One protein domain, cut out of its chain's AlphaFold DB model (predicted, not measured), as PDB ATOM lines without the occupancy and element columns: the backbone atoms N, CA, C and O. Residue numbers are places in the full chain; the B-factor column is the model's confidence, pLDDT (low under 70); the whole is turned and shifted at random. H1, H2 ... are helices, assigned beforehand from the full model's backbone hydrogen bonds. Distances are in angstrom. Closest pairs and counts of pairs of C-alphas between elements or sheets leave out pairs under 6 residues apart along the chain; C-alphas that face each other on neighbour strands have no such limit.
ATOM      1  N   LEU A   2     116.573 128.155  89.519       74.94
ATOM      2  CA  LEU A   2     117.825 127.538  89.041       74.94
ATOM      3  C   LEU A   2     117.890 127.363  87.515       74.94
ATOM      4  O   LEU A   2     118.906 127.690  86.911       74.94
ATOM      5  N   LYS A   3     116.788 126.939  86.876       79.94
ATOM      6  CA  LYS A   3     116.700 126.804  85.407       79.94
ATOM      7  C   LYS A   3     117.027 128.119  84.678       79.94
ATOM      8  O   LYS A   3     117.750 128.105  83.686       79.94
ATOM      9  N   THR A   4     116.550 129.252  85.197       77.00
ATOM     10  CA  THR A   4     116.802 130.591  84.641       77.00
ATOM     11  C   THR A   4     118.279 130.965  84.762       77.00
ATOM     12  O   THR A   4     118.904 131.345  83.776       77.00
ATOM     13  N   LEU A   5     118.871 130.781  85.946       77.38
ATOM     14  CA  LEU A   5     120.295 131.052  86.184       77.38
ATOM     15  C   LEU A   5     121.216 130.142  85.356       77.38
ATOM     16  O   LEU A   5     122.282 130.583  84.919       77.38
ATOM     17  N   TYR A   6     120.803 128.892  85.129       79.69
ATOM     18  CA  TYR A   6     121.542 127.924  84.320       79.69
ATOM     19  C   TYR A   6     121.542 128.331  82.844       79.69
ATOM     20  O   TYR A   6     122.608 128.418  82.233       79.69
ATOM     21  N   LYS A   7     120.371 128.694  82.303       83.81
ATOM     22  CA  LYS A   7     120.225 129.195  80.927       83.81
ATOM     23  C   LYS A   7     121.096 130.430  80.668       83.81
ATOM     24  O   LYS A   7     121.712 130.540  79.614       83.81
ATOM     25  N   GLU A   8     121.206 131.327  81.648       83.38
ATOM     26  CA  GLU A   8     122.014 132.551  81.545       83.38
ATOM     27  C   GLU A   8     123.518 132.339  81.832       83.38
ATOM     28  O   GLU A   8     124.297 133.301  81.793       83.38
ATOM     29  N   LYS A   9     123.945 131.093  82.109       83.38
ATOM     30  CA  LYS A   9     125.308 130.711  82.534       83.38
ATOM     31  C   LYS A   9     125.792 131.466  83.784       83.38
ATOM     32  O   LYS A   9     126.991 131.629  83.991       83.38
ATOM     33  N   CYS A  10     124.864 131.922  84.626       81.44
ATOM     34  CA  CYS A  10     125.162 132.765  85.785       81.44
ATOM     35  C   CYS A  10     125.539 131.974  87.042       81.44
ATOM     36  O   CYS A  10     126.208 132.509  87.919       81.44
ATOM     37  N   LEU A  11     125.152 130.697  87.114       80.75
ATOM     38  CA  LEU A  11     125.481 129.806  88.235       80.75
ATOM     39  C   LEU A  11     126.989 129.714  88.508       80.75
ATOM     40  O   LEU A  11     127.392 129.600  89.661       80.75
ATOM     41  N   ARG A  12     127.825 129.843  87.469       80.31
ATOM     42  CA  ARG A  12     129.289 129.797  87.603       80.31
ATOM     43  C   ARG A  12     129.820 130.866  88.560       80.31
ATOM     44  O   ARG A  12     130.704 130.567  89.349       80.31
ATOM     45  N   TYR A  13     129.241 132.067  88.556       77.81
ATOM     46  CA  TYR A  13     129.675 133.161  89.433       77.81
ATOM     47  C   TYR A  13     129.360 132.921  90.913       77.81
ATOM     48  O   TYR A  13     129.986 133.536  91.764       77.81
ATOM     49  N   PHE A  14     128.422 132.021  91.219       79.00
ATOM     50  CA  PHE A  14     128.122 131.621  92.592       79.00
ATOM     51  C   PHE A  14     128.953 130.416  93.049       79.00
ATOM     52  O   PHE A  14     129.233 130.304  94.236       79.00
ATOM     53  N   ILE A  15     129.322 129.516  92.131       79.25
ATOM     54  CA  ILE A  15     130.052 128.272  92.439       79.25
ATOM     55  C   ILE A  15     131.567 128.508  92.517       79.25
ATOM     56  O   ILE A  15     132.230 127.971  93.396       79.25
ATOM     57  N   ILE A  16     132.139 129.320  91.618       80.38
ATOM     58  CA  ILE A  16     133.592 129.571  91.577       80.38
ATOM     59  C   ILE A  16     134.135 130.085  92.925       80.38
ATOM     60  O   ILE A  16     135.133 129.533  93.387       80.38
ATOM     61  N   PRO A  17     133.497 131.065  93.600       76.06
ATOM     62  CA  PRO A  17     133.956 131.520  94.911       76.06
ATOM     63  C   PRO A  17     133.987 130.413  95.970       76.06
ATOM     64  O   PRO A  17     134.867 130.422  96.821       76.06
ATOM     65  N   GLU A  18     133.076 129.436  95.910       73.06
ATOM     66  CA  GLU A  18     133.065 128.301  96.847       73.06
ATOM     67  C   GLU A  18     134.196 127.328  96.584       73.06
ATOM     68  O   GLU A  18     134.816 126.854  97.527       73.06
ATOM     69  N   ILE A  19     134.486 127.046  95.314       78.38
ATOM     70  CA  ILE A  19     135.624 126.198  94.952       78.38
ATOM     71  C   ILE A  19     136.918 126.847  95.452       78.38
ATOM     72  O   ILE A  19     137.757 126.167  96.034       78.38
ATOM     73  N   ILE A  20     137.055 128.166  95.285       77.50
ATOM     74  CA  ILE A  20     138.202 128.928  95.795       77.50
ATOM     75  C   ILE A  20     138.249 128.884  97.327       77.50
ATOM     76  O   ILE A  20     139.313 128.642  97.889       77.50
ATOM     77  N   LEU A  21     137.116 129.073  98.010       71.88
ATOM     78  CA  LEU A  21     137.044 129.020  99.472       71.88
ATOM     79  C   LEU A  21     137.421 127.632 100.010       71.88
ATOM     80  O   LEU A  21     138.228 127.539 100.931       71.88
ATOM     81  N   LEU A  22     136.888 126.564  99.412       72.06
ATOM     82  CA  LEU A  22     137.238 125.177  99.733       72.06
ATOM     83  C   LEU A  22     138.730 124.923  99.527       72.06
ATOM     84  O   LEU A  22     139.370 124.312 100.378       72.06
ATOM     85  N   PHE A  23     139.293 125.430  98.429       73.12
ATOM     86  CA  PHE A  23     140.716 125.310  98.139       73.12
ATOM     87  C   PHE A  23     141.573 126.037  99.188       73.12
ATOM     88  O   PHE A  23     142.511 125.454  99.721       73.12
ATOM     89  N   ILE A  24     141.220 127.275  99.553       68.75
ATOM     90  CA  ILE A  24     141.904 128.034 100.614       68.75
ATOM     91  C   ILE A  24     141.807 127.299 101.955       68.75
ATOM     92  O   ILE A  24     142.808 127.180 102.658       68.75
ATOM     93  N   PHE A  25     140.625 126.788 102.306       63.25
ATOM     94  CA  PHE A  25     140.412 126.049 103.549       63.25
ATOM     95  C   PHE A  25     141.290 124.791 103.605       63.25
ATOM     96  O   PHE A  25     141.971 124.569 104.603       63.25
ATOM     97  N   PHE A  26     141.351 124.033 102.508       64.38
ATOM     98  CA  PHE A  26     142.144 122.807 102.404       64.38
ATOM     99  C   PHE A  26     143.660 123.055 102.471       64.38
ATOM    100  O   PHE A  26     144.386 122.262 103.062       64.38
ATOM    101  N   PHE A  27     144.155 124.157 101.895       62.62
ATOM    102  CA  PHE A  27     145.582 124.508 101.951       62.62
ATOM    103  C   PHE A  27     146.002 125.128 103.288       62.62
ATOM    104  O   PHE A  27     147.131 124.920 103.732       62.62
ATOM    105  N   LYS A  28     145.123 125.911 103.922       58.84
ATOM    106  CA  LYS A  28     145.440 126.635 105.162       58.84
ATOM    107  C   LYS A  28     145.317 125.744 106.400       58.84
ATOM    108  O   LYS A  28     146.111 125.884 107.327       58.84
ATOM    109  N   PHE A  29     144.370 124.809 106.407       54.62
ATOM    110  CA  PHE A  29     144.233 123.804 107.456       54.62
ATOM    111  C   PHE A  29     144.882 122.495 106.993       54.62
ATOM    112  O   PHE A  29     144.241 121.645 106.386       54.62
ATOM    113  N   SER A  30     146.180 122.346 107.272       53.62
ATOM    114  CA  SER A  30     146.912 121.088 107.073       53.62
ATOM    115  C   SER A  30     146.143 119.895 107.664       53.62
ATOM    116  O   SER A  30     145.503 120.016 108.712       53.62
ATOM    117  N   ILE A  31     146.253 118.734 107.008       55.31
ATOM    118  CA  ILE A  31     145.598 117.448 107.321       55.31
ATOM    119  C   ILE A  31     145.603 117.114 108.827       55.31
ATOM    120  O   ILE A  31     144.630 116.559 109.334       55.31
ATOM    121  N   LEU A  32     146.650 117.512 109.561       45.22
ATOM    122  CA  LEU A  32     146.810 117.287 111.002       45.22
ATOM    123  C   LEU A  32     145.838 118.114 111.875       45.22
ATOM    124  O   LEU A  32     145.298 117.602 112.853       45.22
ATOM    125  N   ALA A  33     145.572 119.372 111.516       54.62
ATOM    126  CA  ALA A  33     144.650 120.237 112.258       54.62
ATOM    127  C   ALA A  33     143.183 119.836 112.026       54.62
ATOM    128  O   ALA A  33     142.365 119.876 112.943       54.62
ATOM    129  N   VAL A  34     142.858 119.378 110.814       55.41
ATOM    130  CA  VAL A  34     141.508 118.925 110.442       55.41
ATOM    131  C   VAL A  34     141.154 117.585 111.094       55.41
ATOM    132  O   VAL A  34     140.011 117.394 111.490       55.41
ATOM    133  N   TYR A  35     142.111 116.662 111.231       54.50
ATOM    134  CA  TYR A  35     141.839 115.335 111.799       54.50
ATOM    135  C   TYR A  35     141.930 115.264 113.327       54.50
ATOM    136  O   TYR A  35     141.271 114.411 113.914       54.50
ATOM    137  N   VAL A  36     142.729 116.123 113.971       56.00
ATOM    138  CA  VAL A  36     142.982 116.038 115.423       56.00
ATOM    139  C   VAL A  36     142.302 117.166 116.198       56.00
ATOM    140  O   VAL A  36     141.662 116.907 117.209       56.00
ATOM    141  N   ILE A  37     142.383 118.412 115.719       55.56
ATOM    142  CA  ILE A  37     141.883 119.587 116.456       55.56
ATOM    143  C   ILE A  37     140.390 119.812 116.182       55.56
ATOM    144  O   ILE A  37     139.642 120.149 117.093       55.56
ATOM    145  N   LEU A  38     139.927 119.567 114.951       56.81
ATOM    146  CA  LEU A  38     138.529 119.779 114.566       56.81
ATOM    147  C   LEU A  38     137.525 118.895 115.337       56.81
ATOM    148  O   LEU A  38     136.509 119.437 115.753       56.81
ATOM    149  N   PRO A  39     137.756 117.588 115.586       57.97
ATOM    150  CA  PRO A  39     136.803 116.775 116.349       57.97
ATOM    151  C   PRO A  39     136.733 117.172 117.829       57.97
ATOM    152  O   PRO A  39     135.642 117.215 118.393       57.97
ATOM    153  N   LEU A  40     137.879 117.499 118.438       55.84
ATOM    154  CA  LEU A  40     137.971 117.991 119.818       55.84
ATOM    155  C   LEU A  40     137.274 119.350 119.970       55.84
ATOM    156  O   LEU A  40     136.468 119.537 120.877       55.84
ATOM    157  N   TYR A  41     137.495 120.254 119.014       54.56
ATOM    158  CA  TYR A  41     136.874 121.574 118.999       54.56
ATOM    159  C   TYR A  41     135.379 121.518 118.666       54.56
ATOM    160  O   TYR A  41     134.598 122.261 119.246       54.56
ATOM    161  N   VAL A  42     134.932 120.631 117.769       55.97
ATOM    162  CA  VAL A  42     133.499 120.407 117.502       55.97
ATOM    163  C   VAL A  42     132.795 119.895 118.759       55.97
ATOM    164  O   VAL A  42     131.682 120.325 119.021       55.97
ATOM    165  N   PHE A  43     133.437 119.055 119.575       53.84
ATOM    166  CA  PHE A  43     132.853 118.593 120.837       53.84
ATOM    167  C   PHE A  43     132.707 119.701 121.899       53.84
ATOM    168  O   PHE A  43     131.667 119.758 122.551       53.84
ATOM    169  N   GLU A  44     133.686 120.603 122.046       50.38
ATOM    170  CA  GLU A  44     133.599 121.739 122.987       50.38
ATOM    171  C   GLU A  44     132.722 122.893 122.466       50.38
ATOM    172  O   GLU A  44     131.934 123.472 123.210       50.38
ATOM    173  N   SER A  45     132.785 123.200 121.168       49.69
ATOM    174  CA  SER A  45     132.070 124.333 120.551       49.69
ATOM    175  C   SER A  45     130.603 124.069 120.205       49.69
ATOM    176  O   SER A  45     129.888 125.014 119.875       49.69
ATOM    177  N   ILE A  46     130.109 122.827 120.329       48.62
ATOM    178  CA  ILE A  46     128.662 122.533 120.302       48.62
ATOM    179  C   ILE A  46     127.903 123.366 121.355       48.62
ATOM    180  O   ILE A  46     126.723 123.657 121.156       48.62
ATOM    181  N   PHE A  47     128.565 123.795 122.437       44.19
ATOM    182  CA  PHE A  47     127.953 124.614 123.488       44.19
ATOM    183  C   PHE A  47     127.954 126.132 123.213       44.19
ATOM    184  O   PHE A  47     127.109 126.829 123.776       44.19
ATOM    185  N   ASP A  48     128.785 126.648 122.297       46.91
ATOM    186  CA  ASP A  48     128.876 128.087 122.002       46.91
ATOM    187  C   ASP A  48     128.231 128.446 120.646       46.91
ATOM    188  O   ASP A  48     128.847 128.467 119.577       46.91
ATOM    189  N   ASN A  49     126.937 128.775 120.724       52.22
ATOM    190  CA  ASN A  49     125.930 129.073 119.683       52.22
ATOM    191  C   ASN A  49     126.322 129.949 118.462       52.22
ATOM    192  O   ASN A  49     125.523 130.098 117.532       52.22
ATOM    193  N   ILE A  50     127.497 130.575 118.423       53.09
ATOM    194  CA  ILE A  50     127.880 131.528 117.364       53.09
ATOM    195  C   ILE A  50     128.484 130.802 116.145       53.09
ATOM    196  O   ILE A  50     128.283 131.238 115.007       53.09
ATOM    197  N   PHE A  51     129.151 129.659 116.354       50.66
ATOM    198  CA  PHE A  51     129.910 128.956 115.309       50.66
ATOM    199  C   PHE A  51     129.017 128.336 114.215       50.66
ATOM    200  O   PHE A  51     129.360 128.368 113.033       50.66
ATOM    201  N   PHE A  52     127.824 127.849 114.574       54.84
ATOM    202  CA  PHE A  52     126.866 127.270 113.618       54.84
ATOM    203  C   PHE A  52     126.134 128.311 112.758       54.84
ATOM    204  O   PHE A  52     125.680 127.995 111.654       54.84
ATOM    205  N   ASN A  53     126.034 129.559 113.221       61.78
ATOM    206  CA  ASN A  53     125.253 130.577 112.523       61.78
ATOM    207  C   ASN A  53     125.991 131.174 111.320       61.78
ATOM    208  O   ASN A  53     125.342 131.534 110.341       61.78
ATOM    209  N   ILE A  54     127.326 131.240 111.329       69.19
ATOM    210  CA  ILE A  54     128.104 131.858 110.239       69.19
ATOM    211  C   ILE A  54     127.930 131.104 108.899       69.19
ATOM    212  O   ILE A  54     127.586 131.748 107.899       69.19
ATOM    213  N   PRO A  55     128.064 129.759 108.834       69.81
ATOM    214  CA  PRO A  55     127.777 128.999 107.613       69.81
ATOM    215  C   PRO A  55     126.312 129.104 107.167       69.81
ATOM    216  O   PRO A  55     126.025 129.159 105.969       69.81
ATOM    217  N   LEU A  56     125.377 129.166 108.120       72.12
ATOM    218  CA  LEU A  56     123.949 129.276 107.831       72.12
ATOM    219  C   LEU A  56     123.598 130.647 107.230       72.12
ATOM    220  O   LEU A  56     122.904 130.718 106.216       72.12
ATOM    221  N   ILE A  57     124.122 131.732 107.808       77.88
ATOM    222  CA  ILE A  57     123.970 133.108 107.311       77.88
ATOM    223  C   ILE A  57     124.540 133.222 105.894       77.88
ATOM    224  O   ILE A  57     123.900 133.806 105.015       77.88
ATOM    225  N   TRP A  58     125.702 132.612 105.643       78.31
ATOM    226  CA  TRP A  58     126.305 132.550 104.312       78.31
ATOM    227  C   TRP A  58     125.391 131.864 103.288       78.31
ATOM    228  O   TRP A  58     125.148 132.380 102.190       78.31
ATOM    229  N   LEU A  59     124.828 130.715 103.664       80.31
ATOM    230  CA  LEU A  59     123.938 129.936 102.809       80.31
ATOM    231  C   LEU A  59     122.620 130.682 102.528       80.31
ATOM    232  O   LEU A  59     122.166 130.727 101.380       80.31
ATOM    233  N   LEU A  60     122.049 131.347 103.535       83.00
ATOM    234  CA  LEU A  60     120.851 132.182 103.394       83.00
ATOM    235  C   LEU A  60     121.092 133.391 102.484       83.00
ATOM    236  O   LEU A  60     120.279 133.664 101.592       83.00
ATOM    237  N   PHE A  61     122.218 134.088 102.650       85.25
ATOM    238  CA  PHE A  61     122.613 135.190 101.770       85.25
ATOM    239  C   PHE A  61     122.693 134.734 100.309       85.25
ATOM    240  O   PHE A  61     122.182 135.405  99.405       85.25
ATOM    241  N   LYS A  62     123.262 133.550 100.070       83.94
ATOM    242  CA  LYS A  62     123.394 132.962  98.735       83.94
ATOM    243  C   LYS A  62     122.045 132.594  98.109       83.94
ATOM    244  O   LYS A  62     121.793 132.942  96.955       83.94
ATOM    245  N   ILE A  63     121.162 131.922  98.848       85.38
ATOM    246  CA  ILE A  63     119.822 131.574  98.344       85.38
ATOM    247  C   ILE A  63     119.047 132.848  97.994       85.38
ATOM    248  O   ILE A  63     118.460 132.950  96.913       85.38
ATOM    249  N   THR A  64     119.115 133.850  98.870       87.62
ATOM    250  CA  THR A  64     118.433 135.134  98.688       87.62
ATOM    251  C   THR A  64     118.952 135.870  97.453       87.62
ATOM    252  O   THR A  64     118.175 136.318  96.607       87.62
ATOM    253  N   THR A  65     120.272 135.946  97.279       87.50
ATOM    254  CA  THR A  65     120.877 136.582  96.100       87.50
ATOM    255  C   THR A  65     120.560 135.829  94.811       87.50
ATOM    256  O   THR A  65     120.189 136.468  93.823       87.50
ATOM    257  N   MET A  66     120.600 134.493  94.803       88.56
ATOM    258  CA  MET A  66     120.168 133.691  93.649       88.56
ATOM    259  C   MET A  66     118.705 133.957  93.274       88.56
ATOM    260  O   MET A  66     118.389 134.098  92.086       88.56
ATOM    261  N   TYR A  67     117.823 134.070  94.267       88.62
ATOM    262  CA  TYR A  67     116.408 134.367  94.062       88.62
ATOM    263  C   TYR A  67     116.196 135.729  93.395       88.62
ATOM    264  O   TYR A  67     115.597 135.804  92.314       88.62
ATOM    265  N   PHE A  68     116.770 136.797  93.957       88.56
ATOM    266  CA  PHE A  68     116.674 138.140  93.373       88.56
ATOM    267  C   PHE A  68     117.277 138.214  91.967       88.56
ATOM    268  O   PHE A  68     116.711 138.860  91.078       88.56
ATOM    269  N   CYS A  69     118.393 137.521  91.735       88.25
ATOM    270  CA  CYS A  69     119.013 137.462  90.416       88.25
ATOM    271  C   CYS A  69     118.107 136.773  89.398       88.25
ATOM    272  O   CYS A  69     117.942 137.287  88.293       88.25
ATOM    273  N   SER A  70     117.477 135.653  89.764       88.06
ATOM    274  CA  SER A  70     116.535 134.960  88.883       88.06
ATOM    275  C   SER A  70     115.366 135.860  88.485       88.06
ATOM    276  O   SER A  70     115.027 135.905  87.303       88.06
ATOM    277  N   ILE A  71     114.779 136.593  89.437       90.62
ATOM    278  CA  ILE A  71     113.680 137.530  89.154       90.62
ATOM    279  C   ILE A  71     114.147 138.638  88.209       90.62
ATOM    280  O   ILE A  71     113.460 138.958  87.238       90.62
ATOM    281  N   LYS A  72     115.323 139.229  88.460       90.62
ATOM    282  CA  LYS A  72     115.862 140.265  87.570       90.62
ATOM    283  C   LYS A  72     116.132 139.731  86.164       90.62
ATOM    284  O   LYS A  72     115.759 140.397  85.204       90.62
ATOM    285  N   PHE A  73     116.708 138.539  86.016       90.12
ATOM    286  CA  PHE A  73     116.915 137.932  84.697       90.12
ATOM    287  C   PHE A  73     115.604 137.669  83.960       90.12
ATOM    288  O   PHE A  73     115.538 137.872  82.751       90.12
ATOM    289  N   GLU A  74     114.562 137.246  84.669       90.88
ATOM    290  CA  GLU A  74     113.244 137.037  84.075       90.88
ATOM    291  C   GLU A  74     112.633 138.348  83.562       90.88
ATOM    292  O   GLU A  74     112.108 138.376  82.451       90.88
ATOM    293  N   LYS A  75     112.790 139.453  84.305       90.69
ATOM    294  CA  LYS A  75     112.391 140.795  83.848       90.69
ATOM    295  C   LYS A  75     113.187 141.244  82.621       90.69
ATOM    296  O   LYS A  75     112.589 141.648  81.630       90.69
ATOM    297  N   ILE A  76     114.515 141.104  82.650       90.00
ATOM    298  CA  ILE A  76     115.394 141.467  81.523       90.00
ATOM    299  C   ILE A  76     115.066 140.630  80.278       90.00
ATOM    300  O   ILE A  76     115.143 141.113  79.150       90.00
ATOM    301  N   ASN A  77     114.668 139.368  80.454       88.44
ATOM    302  CA  ASN A  77     114.335 138.491  79.337       88.44
ATOM    303  C   ASN A  77     113.075 138.901  78.568       88.44
ATOM    304  O   ASN A  77     112.983 138.528  77.397       88.44
ATOM    305  N   LYS A  78     112.179 139.683  79.184       92.50
ATOM    306  CA  LYS A  78     110.959 140.226  78.563       92.50
ATOM    307  C   LYS A  78     111.190 141.512  77.756       92.50
ATOM    308  O   LYS A  78     110.262 141.974  77.112       92.50
ATOM    309  N   ILE A  79     112.391 142.095  77.792       92.06
ATOM    310  CA  ILE A  79     112.736 143.270  76.978       92.06
ATOM    311  C   ILE A  79     112.833 142.843  75.504       92.06
ATOM    312  O   ILE A  79     113.556 141.891  75.199       92.06
ATOM    313  N   GLU A  80     112.119 143.545  74.618       88.94
ATOM    314  CA  GLU A  80     112.141 143.319  73.159       88.94
ATOM    315  C   GLU A  80     113.443 143.798  72.513       88.94
ATOM    316  O   GLU A  80     114.013 143.097  71.683       88.94
ATOM    317  N   ASP A  81     113.952 144.956  72.938       93.94
ATOM    318  CA  ASP A  81     115.228 145.501  72.475       93.94
ATOM    319  C   ASP A  81     116.397 144.581  72.879       93.94
ATOM    320  O   ASP A  81     116.787 144.492  74.053       93.94
ATOM    321  N   GLU A  82     116.967 143.887  71.889       91.00
ATOM    322  CA  GLU A  82     118.061 142.939  72.093       91.00
ATOM    323  C   GLU A  82     119.346 143.590  72.609       91.00
ATOM    324  O   GLU A  82     120.073 142.978  73.405       91.00
ATOM    325  N   GLU A  83     119.652 144.807  72.166       91.75
ATOM    326  CA  GLU A  83     120.893 145.488  72.517       91.75
ATOM    327  C   GLU A  83     120.833 145.955  73.973       91.75
ATOM    328  O   GLU A  83     121.728 145.660  74.784       91.75
ATOM    329  N   LYS A  84     119.703 146.556  74.355       92.19
ATOM    330  CA  LYS A  84     119.412 146.917  75.745       92.19
ATOM    331  C   LYS A  84     119.393 145.685  76.652       92.19
ATOM    332  O   LYS A  84     120.024 145.693  77.714       92.19
ATOM    333  N   LYS A  85     118.762 144.593  76.214       92.12
ATOM    334  CA  LYS A  85     118.719 143.314  76.940       92.12
ATOM    335  C   LYS A  85     120.114 142.738  77.185       92.12
ATOM    336  O   LYS A  85     120.415 142.331  78.311       92.12
ATOM    337  N   LYS A  86     120.992 142.715  76.175       89.69
ATOM    338  CA  LYS A  86     122.385 142.252  76.331       89.69
ATOM    339  C   LYS A  86     123.142 143.106  77.350       89.69
ATOM    340  O   LYS A  86     123.772 142.552  78.258       89.69
ATOM    341  N   LYS A  87     123.028 144.433  77.256       92.25
ATOM    342  CA  LYS A  87     123.690 145.377  78.170       92.25
ATOM    343  C   LYS A  87     123.251 145.180  79.623       92.25
ATOM    344  O   LYS A  87     124.094 145.141  80.520       92.25
ATOM    345  N   GLU A  88     121.955 144.999  79.871       92.44
ATOM    346  CA  GLU A  88     121.438 144.763  81.225       92.44
ATOM    347  C   GLU A  88     121.862 143.409  81.801       92.44
ATOM    348  O   GLU A  88     122.245 143.337  82.971       92.44
ATOM    349  N   LYS A  89     121.887 142.345  80.985       90.56
ATOM    350  CA  LYS A  89     122.401 141.036  81.423       90.56
ATOM    351  C   LYS A  89     123.860 141.109  81.859       90.56
ATOM    352  O   LYS A  89     124.217 140.521  82.879       90.56
ATOM    353  N   ILE A  90     124.697 141.819  81.101       89.81
ATOM    354  CA  ILE A  90     126.117 142.003  81.432       89.81
ATOM    355  C   ILE A  90     126.257 142.793  82.737       89.81
ATOM    356  O   ILE A  90     126.973 142.356  83.637       89.81
ATOM    357  N   ARG A  91     125.517 143.899  82.889       91.69
ATOM    358  CA  ARG A  91     125.507 144.685  84.135       91.69
ATOM    359  C   ARG A  91     125.118 143.835  85.343       91.69
ATOM    360  O   ARG A  91     125.795 143.890  86.366       91.69
ATOM    361  N   LEU A  92     124.075 143.013  85.223       91.19
ATOM    362  CA  LEU A  92     123.638 142.142  86.313       91.19
ATOM    363  C   LEU A  92     124.704 141.095  86.671       91.19
ATOM    364  O   LEU A  92     124.954 140.868  87.851       91.19
ATOM    365  N   LYS A  93     125.375 140.506  85.674       88.69
ATOM    366  CA  LYS A  93     126.491 139.566  85.887       88.69
ATOM    367  C   LYS A  93     127.647 140.197  86.660       88.69
ATOM    368  O   LYS A  93     128.153 139.575  87.590       88.69
ATOM    369  N   ILE A  94     128.025 141.427  86.312       89.00
ATOM    370  CA  ILE A  94     129.087 142.171  87.006       89.00
ATOM    371  C   ILE A  94     128.695 142.438  88.462       89.00
ATOM    372  O   ILE A  94     129.496 142.195  89.362       89.00
ATOM    373  N   ILE A  95     127.453 142.866  88.711       89.56
ATOM    374  CA  ILE A  95     126.951 143.098  90.074       89.56
ATOM    375  C   ILE A  95     127.007 141.809  90.899       89.56
ATOM    376  O   ILE A  95     127.505 141.829  92.019       89.56
ATOM    377  N   ILE A  96     126.545 140.684  90.343       88.44
ATOM    378  CA  ILE A  96     126.600 139.376  91.013       88.44
ATOM    379  C   ILE A  96     128.039 139.010  91.369       88.44
ATOM    380  O   ILE A  96     128.302 138.561  92.482       88.44
ATOM    381  N   PHE A  97     128.968 139.190  90.434       86.12
ATOM    382  CA  PHE A  97     130.375 138.878  90.653       86.12
ATOM    383  C   PHE A  97     130.979 139.717  91.787       86.12
ATOM    384  O   PHE A  97     131.549 139.153  92.719       86.12
ATOM    385  N   LEU A  98     130.779 141.038  91.762       88.62
ATOM    386  CA  LEU A  98     131.252 141.946  92.813       88.62
ATOM    387  C   LEU A  98     130.658 141.598  94.181       88.62
ATOM    388  O   LEU A  98     131.377 141.557  95.175       88.62
ATOM    389  N   LEU A  99     129.360 141.298  94.227       89.50
ATOM    390  CA  LEU A  99     128.666 140.960  95.465       89.50
ATOM    391  C   LEU A  99     129.212 139.664  96.089       89.50
ATOM    392  O   LEU A  99     129.402 139.606  97.300       89.50
ATOM    393  N   ASN A 100     129.523 138.657  95.265       85.31
ATOM    394  CA  ASN A 100     130.157 137.423  95.736       85.31
ATOM    395  C   ASN A 100     131.596 137.658  96.233       85.31
ATOM    396  O   ASN A 100     131.980 137.054  97.230       85.31
ATOM    397  N   ILE A 101     132.377 138.542  95.595       85.19
ATOM    398  CA  ILE A 101     133.724 138.909  96.077       85.19
ATOM    399  C   ILE A 101     133.646 139.606  97.435       85.19
ATOM    400  O   ILE A 101     134.360 139.223  98.356       85.19
ATOM    401  N   ILE A 102     132.779 140.612  97.575       87.69
ATOM    402  CA  ILE A 102     132.622 141.352  98.835       87.69
ATOM    403  C   ILE A 102     132.217 140.395  99.955       87.69
ATOM    404  O   ILE A 102     132.818 140.408 101.027       87.69
ATOM    405  N   ALA A 103     131.244 139.525  99.683       84.06
ATOM    406  CA  ALA A 103     130.813 138.515 100.634       84.06
ATOM    407  C   ALA A 103     131.984 137.595 101.033       84.06
ATOM    408  O   ALA A 103     132.193 137.358 102.220       84.06
ATOM    409  N   LEU A 104     132.797 137.140 100.071       82.62
ATOM    410  CA  LEU A 104     133.960 136.288 100.334       82.62
ATOM    411  C   LEU A 104     134.996 136.985 101.230       82.62
ATOM    412  O   LEU A 104     135.521 136.361 102.152       82.62
ATOM    413  N   ILE A 105     135.271 138.271 100.991       83.94
ATOM    414  CA  ILE A 105     136.198 139.064 101.814       83.94
ATOM    415  C   ILE A 105     135.678 139.161 103.249       83.94
ATOM    416  O   ILE A 105     136.415 138.847 104.182       83.94
ATOM    417  N   ILE A 106     134.405 139.534 103.425       83.12
ATOM    418  CA  ILE A 106     133.767 139.634 104.745       83.12
ATOM    419  C   ILE A 106     133.847 138.289 105.470       83.12
ATOM    420  O   ILE A 106     134.298 138.230 106.611       83.12
ATOM    421  N   PHE A 107     133.481 137.201 104.791       77.50
ATOM    422  CA  PHE A 107     133.540 135.855 105.353       77.50
ATOM    423  C   PHE A 107     134.960 135.475 105.787       77.50
ATOM    424  O   PHE A 107     135.149 134.895 106.855       77.50
ATOM    425  N   THR A 108     135.968 135.837 104.991       75.00
ATOM    426  CA  THR A 108     137.375 135.561 105.304       75.00
ATOM    427  C   THR A 108     137.845 136.343 106.532       75.00
ATOM    428  O   THR A 108     138.486 135.751 107.396       75.00
ATOM    429  N   ILE A 109     137.502 137.632 106.645       79.50
ATOM    430  CA  ILE A 109     137.844 138.469 107.812       79.50
ATOM    431  C   ILE A 109     137.207 137.897 109.080       79.50
ATOM    432  O   ILE A 109     137.920 137.599 110.035       79.50
ATOM    433  N   PHE A 110     135.892 137.645 109.052       72.69
ATOM    434  CA  PHE A 110     135.180 137.041 110.183       72.69
ATOM    435  C   PHE A 110     135.773 135.686 110.580       72.69
ATOM    436  O   PHE A 110     135.899 135.391 111.764       72.69
ATOM    437  N   SER A 111     136.168 134.871 109.599       68.75
ATOM    438  CA  SER A 111     136.789 133.570 109.865       68.75
ATOM    439  C   SER A 111     138.181 133.706 110.495       68.75
ATOM    440  O   SER A 111     138.539 132.889 111.336       68.75
ATOM    441  N   ILE A 112     138.979 134.710 110.109       71.50
ATOM    442  CA  ILE A 112     140.321 134.940 110.673       71.50
ATOM    443  C   ILE A 112     140.230 135.409 112.126       71.50
ATOM    444  O   ILE A 112     140.904 134.831 112.975       71.50
ATOM    445  N   ASP A 113     139.394 136.408 112.413       67.31
ATOM    446  CA  ASP A 113     139.209 136.910 113.781       67.31
ATOM    447  C   ASP A 113     138.713 135.800 114.712       67.31
ATOM    448  O   ASP A 113     139.194 135.654 115.837       67.31
ATOM    449  N   LEU A 114     137.815 134.953 114.206       64.81
ATOM    450  CA  LEU A 114     137.334 133.781 114.922       64.81
ATOM    451  C   LEU A 114     138.466 132.786 115.218       64.81
ATOM    452  O   LEU A 114     138.627 132.383 116.363       64.81
ATOM    453  N   VAL A 115     139.281 132.423 114.220       64.62
ATOM    454  CA  VAL A 115     140.421 131.505 114.411       64.62
ATOM    455  C   VAL A 115     141.430 132.061 115.418       64.62
ATOM    456  O   VAL A 115     141.916 131.311 116.262       64.62
ATOM    457  N   ASN A 116     141.718 133.362 115.372       66.81
ATOM    458  CA  ASN A 116     142.644 134.000 116.309       66.81
ATOM    459  C   ASN A 116     142.110 133.973 117.746       66.81
ATOM    460  O   ASN A 116     142.859 133.651 118.665       66.81
ATOM    461  N   ASN A 117     140.819 134.257 117.943       66.56
ATOM    462  CA  ASN A 117     140.194 134.168 119.263       66.56
ATOM    463  C   ASN A 117     140.255 132.743 119.819       66.56
ATOM    464  O   ASN A 117     140.646 132.560 120.966       66.56
ATOM    465  N   ILE A 118     139.959 131.741 118.989       62.66
ATOM    466  CA  ILE A 118     140.043 130.323 119.367       62.66
ATOM    467  C   ILE A 118     141.460 129.951 119.799       62.66
ATOM    468  O   ILE A 118     141.657 129.332 120.843       62.66
ATOM    469  N   PHE A 119     142.455 130.345 119.004       62.12
ATOM    470  CA  PHE A 119     143.854 130.049 119.287       62.12
ATOM    471  C   PHE A 119     144.320 130.699 120.598       62.12
ATOM    472  O   PHE A 119     145.007 130.059 121.392       62.12
ATOM    473  N   ASN A 120     143.894 131.936 120.858       66.00
ATOM    474  CA  ASN A 120     144.198 132.641 122.101       66.00
ATOM    475  C   ASN A 120     143.530 131.986 123.321       66.00
ATOM    476  O   ASN A 120     144.174 131.869 124.360       66.00
ATOM    477  N   THR A 121     142.279 131.530 123.203       63.78
ATOM    478  CA  THR A 121     141.595 130.798 124.281       63.78
ATOM    479  C   THR A 121     142.296 129.474 124.588       63.78
ATOM    480  O   THR A 121     142.542 129.180 125.756       63.78
ATOM    481  N   LEU A 122     142.694 128.716 123.561       56.75
ATOM    482  CA  LEU A 122     143.411 127.446 123.727       56.75
ATOM    483  C   LEU A 122     144.799 127.612 124.359       56.75
ATOM    484  O   LEU A 122     145.202 126.766 125.142       56.75
ATOM    485  N   LEU A 123     145.528 128.685 124.036       60.88
ATOM    486  CA  LEU A 123     146.828 128.984 124.652       60.88
ATOM    487  C   LEU A 123     146.729 129.512 126.091       60.88
ATOM    488  O   LEU A 123     147.751 129.608 126.768       60.88
ATOM    489  N   SER A 124     145.536 129.920 126.530       55.47
ATOM    490  CA  SER A 124     145.301 130.441 127.884       55.47
ATOM    491  C   SER A 124     144.884 129.373 128.905       55.47
ATOM    492  O   SER A 124     144.778 129.693 130.090       55.47
ATOM    493  N   PHE A 125     144.659 128.139 128.444       48.66
ATOM    494  CA  PHE A 125     144.468 126.933 129.255       48.66
ATOM    495  C   PHE A 125     145.800 126.207 129.475       48.66
ATOM    496  O   PHE A 125     145.976 125.652 130.584       48.66
TER     497      PHE A 125
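What this domain is: This is residues 2 to 125 of the 125 residues of an uncharacterized protein of Leptotrichia sp. oral taxon 879 str. F0557 (UniProt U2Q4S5). One very long helix, H5, makes the long axis of a rod; H4 folds back beside it as a loose helical hairpin, and H2 runs along another side of H5. H3 crosses from the end of H2 towards the start of H4 and touches no helix, while the short H1 packs on H4. The printed part has 124 residues, with five named helices in the order H1 to H5 and no named strand: all helix. It is loose, with a radius of gyration of the C-alphas of 19.2 A and spans of 67 by 27 by 22 A.

Where its parts are: H1, residues 2 to 7, begins at C-alpha 2 (117.825, 127.538, 89.041). H2 holds residues 12 to 28 over 24.1 A, and H3 residues 31 to 45 over 20.1 A. H4, residues 53 to 77, measures 35.8 A. H5, residues 82 to 123, measures 61.5 A and ends at C-alpha 123 (146.828, 128.984, 124.652).

How they stand to each other: H1 touches H4 at a steep tilt of 51 degrees; the closest C-alphas, of Leu 5 and Ser 70, are 6.1 A apart. H2 touches residues 93 to 104 of H5 at a shallow tilt of 21 degrees, the same way, closest at the C-alphas of Tyr 13 and Phe 97, 5.9 A. H2 and H4 are close but not clearly touching. H4 and H5 form a hairpin at 3 degrees, opposite ways; the closest C-alphas, of Ile 76 and Lys 85, are 6.0 A apart. H3 and H5 are apart. In H1, H4 and H5 every O i to N i+4 pair is within hydrogen-bond range; in H2 11 of 13 are, in H3 8 of 11.

The domain as a whole: The C-alphas farthest apart, of Glu 80 and Phe 125, are 66.8 A apart. The printed part has no cut and no long link. Residues 43 to 50, of which 43 to 45 belong to H3, stand free. pLDDT is under 70 at residues 24 to 55, 111 and 113 to 125.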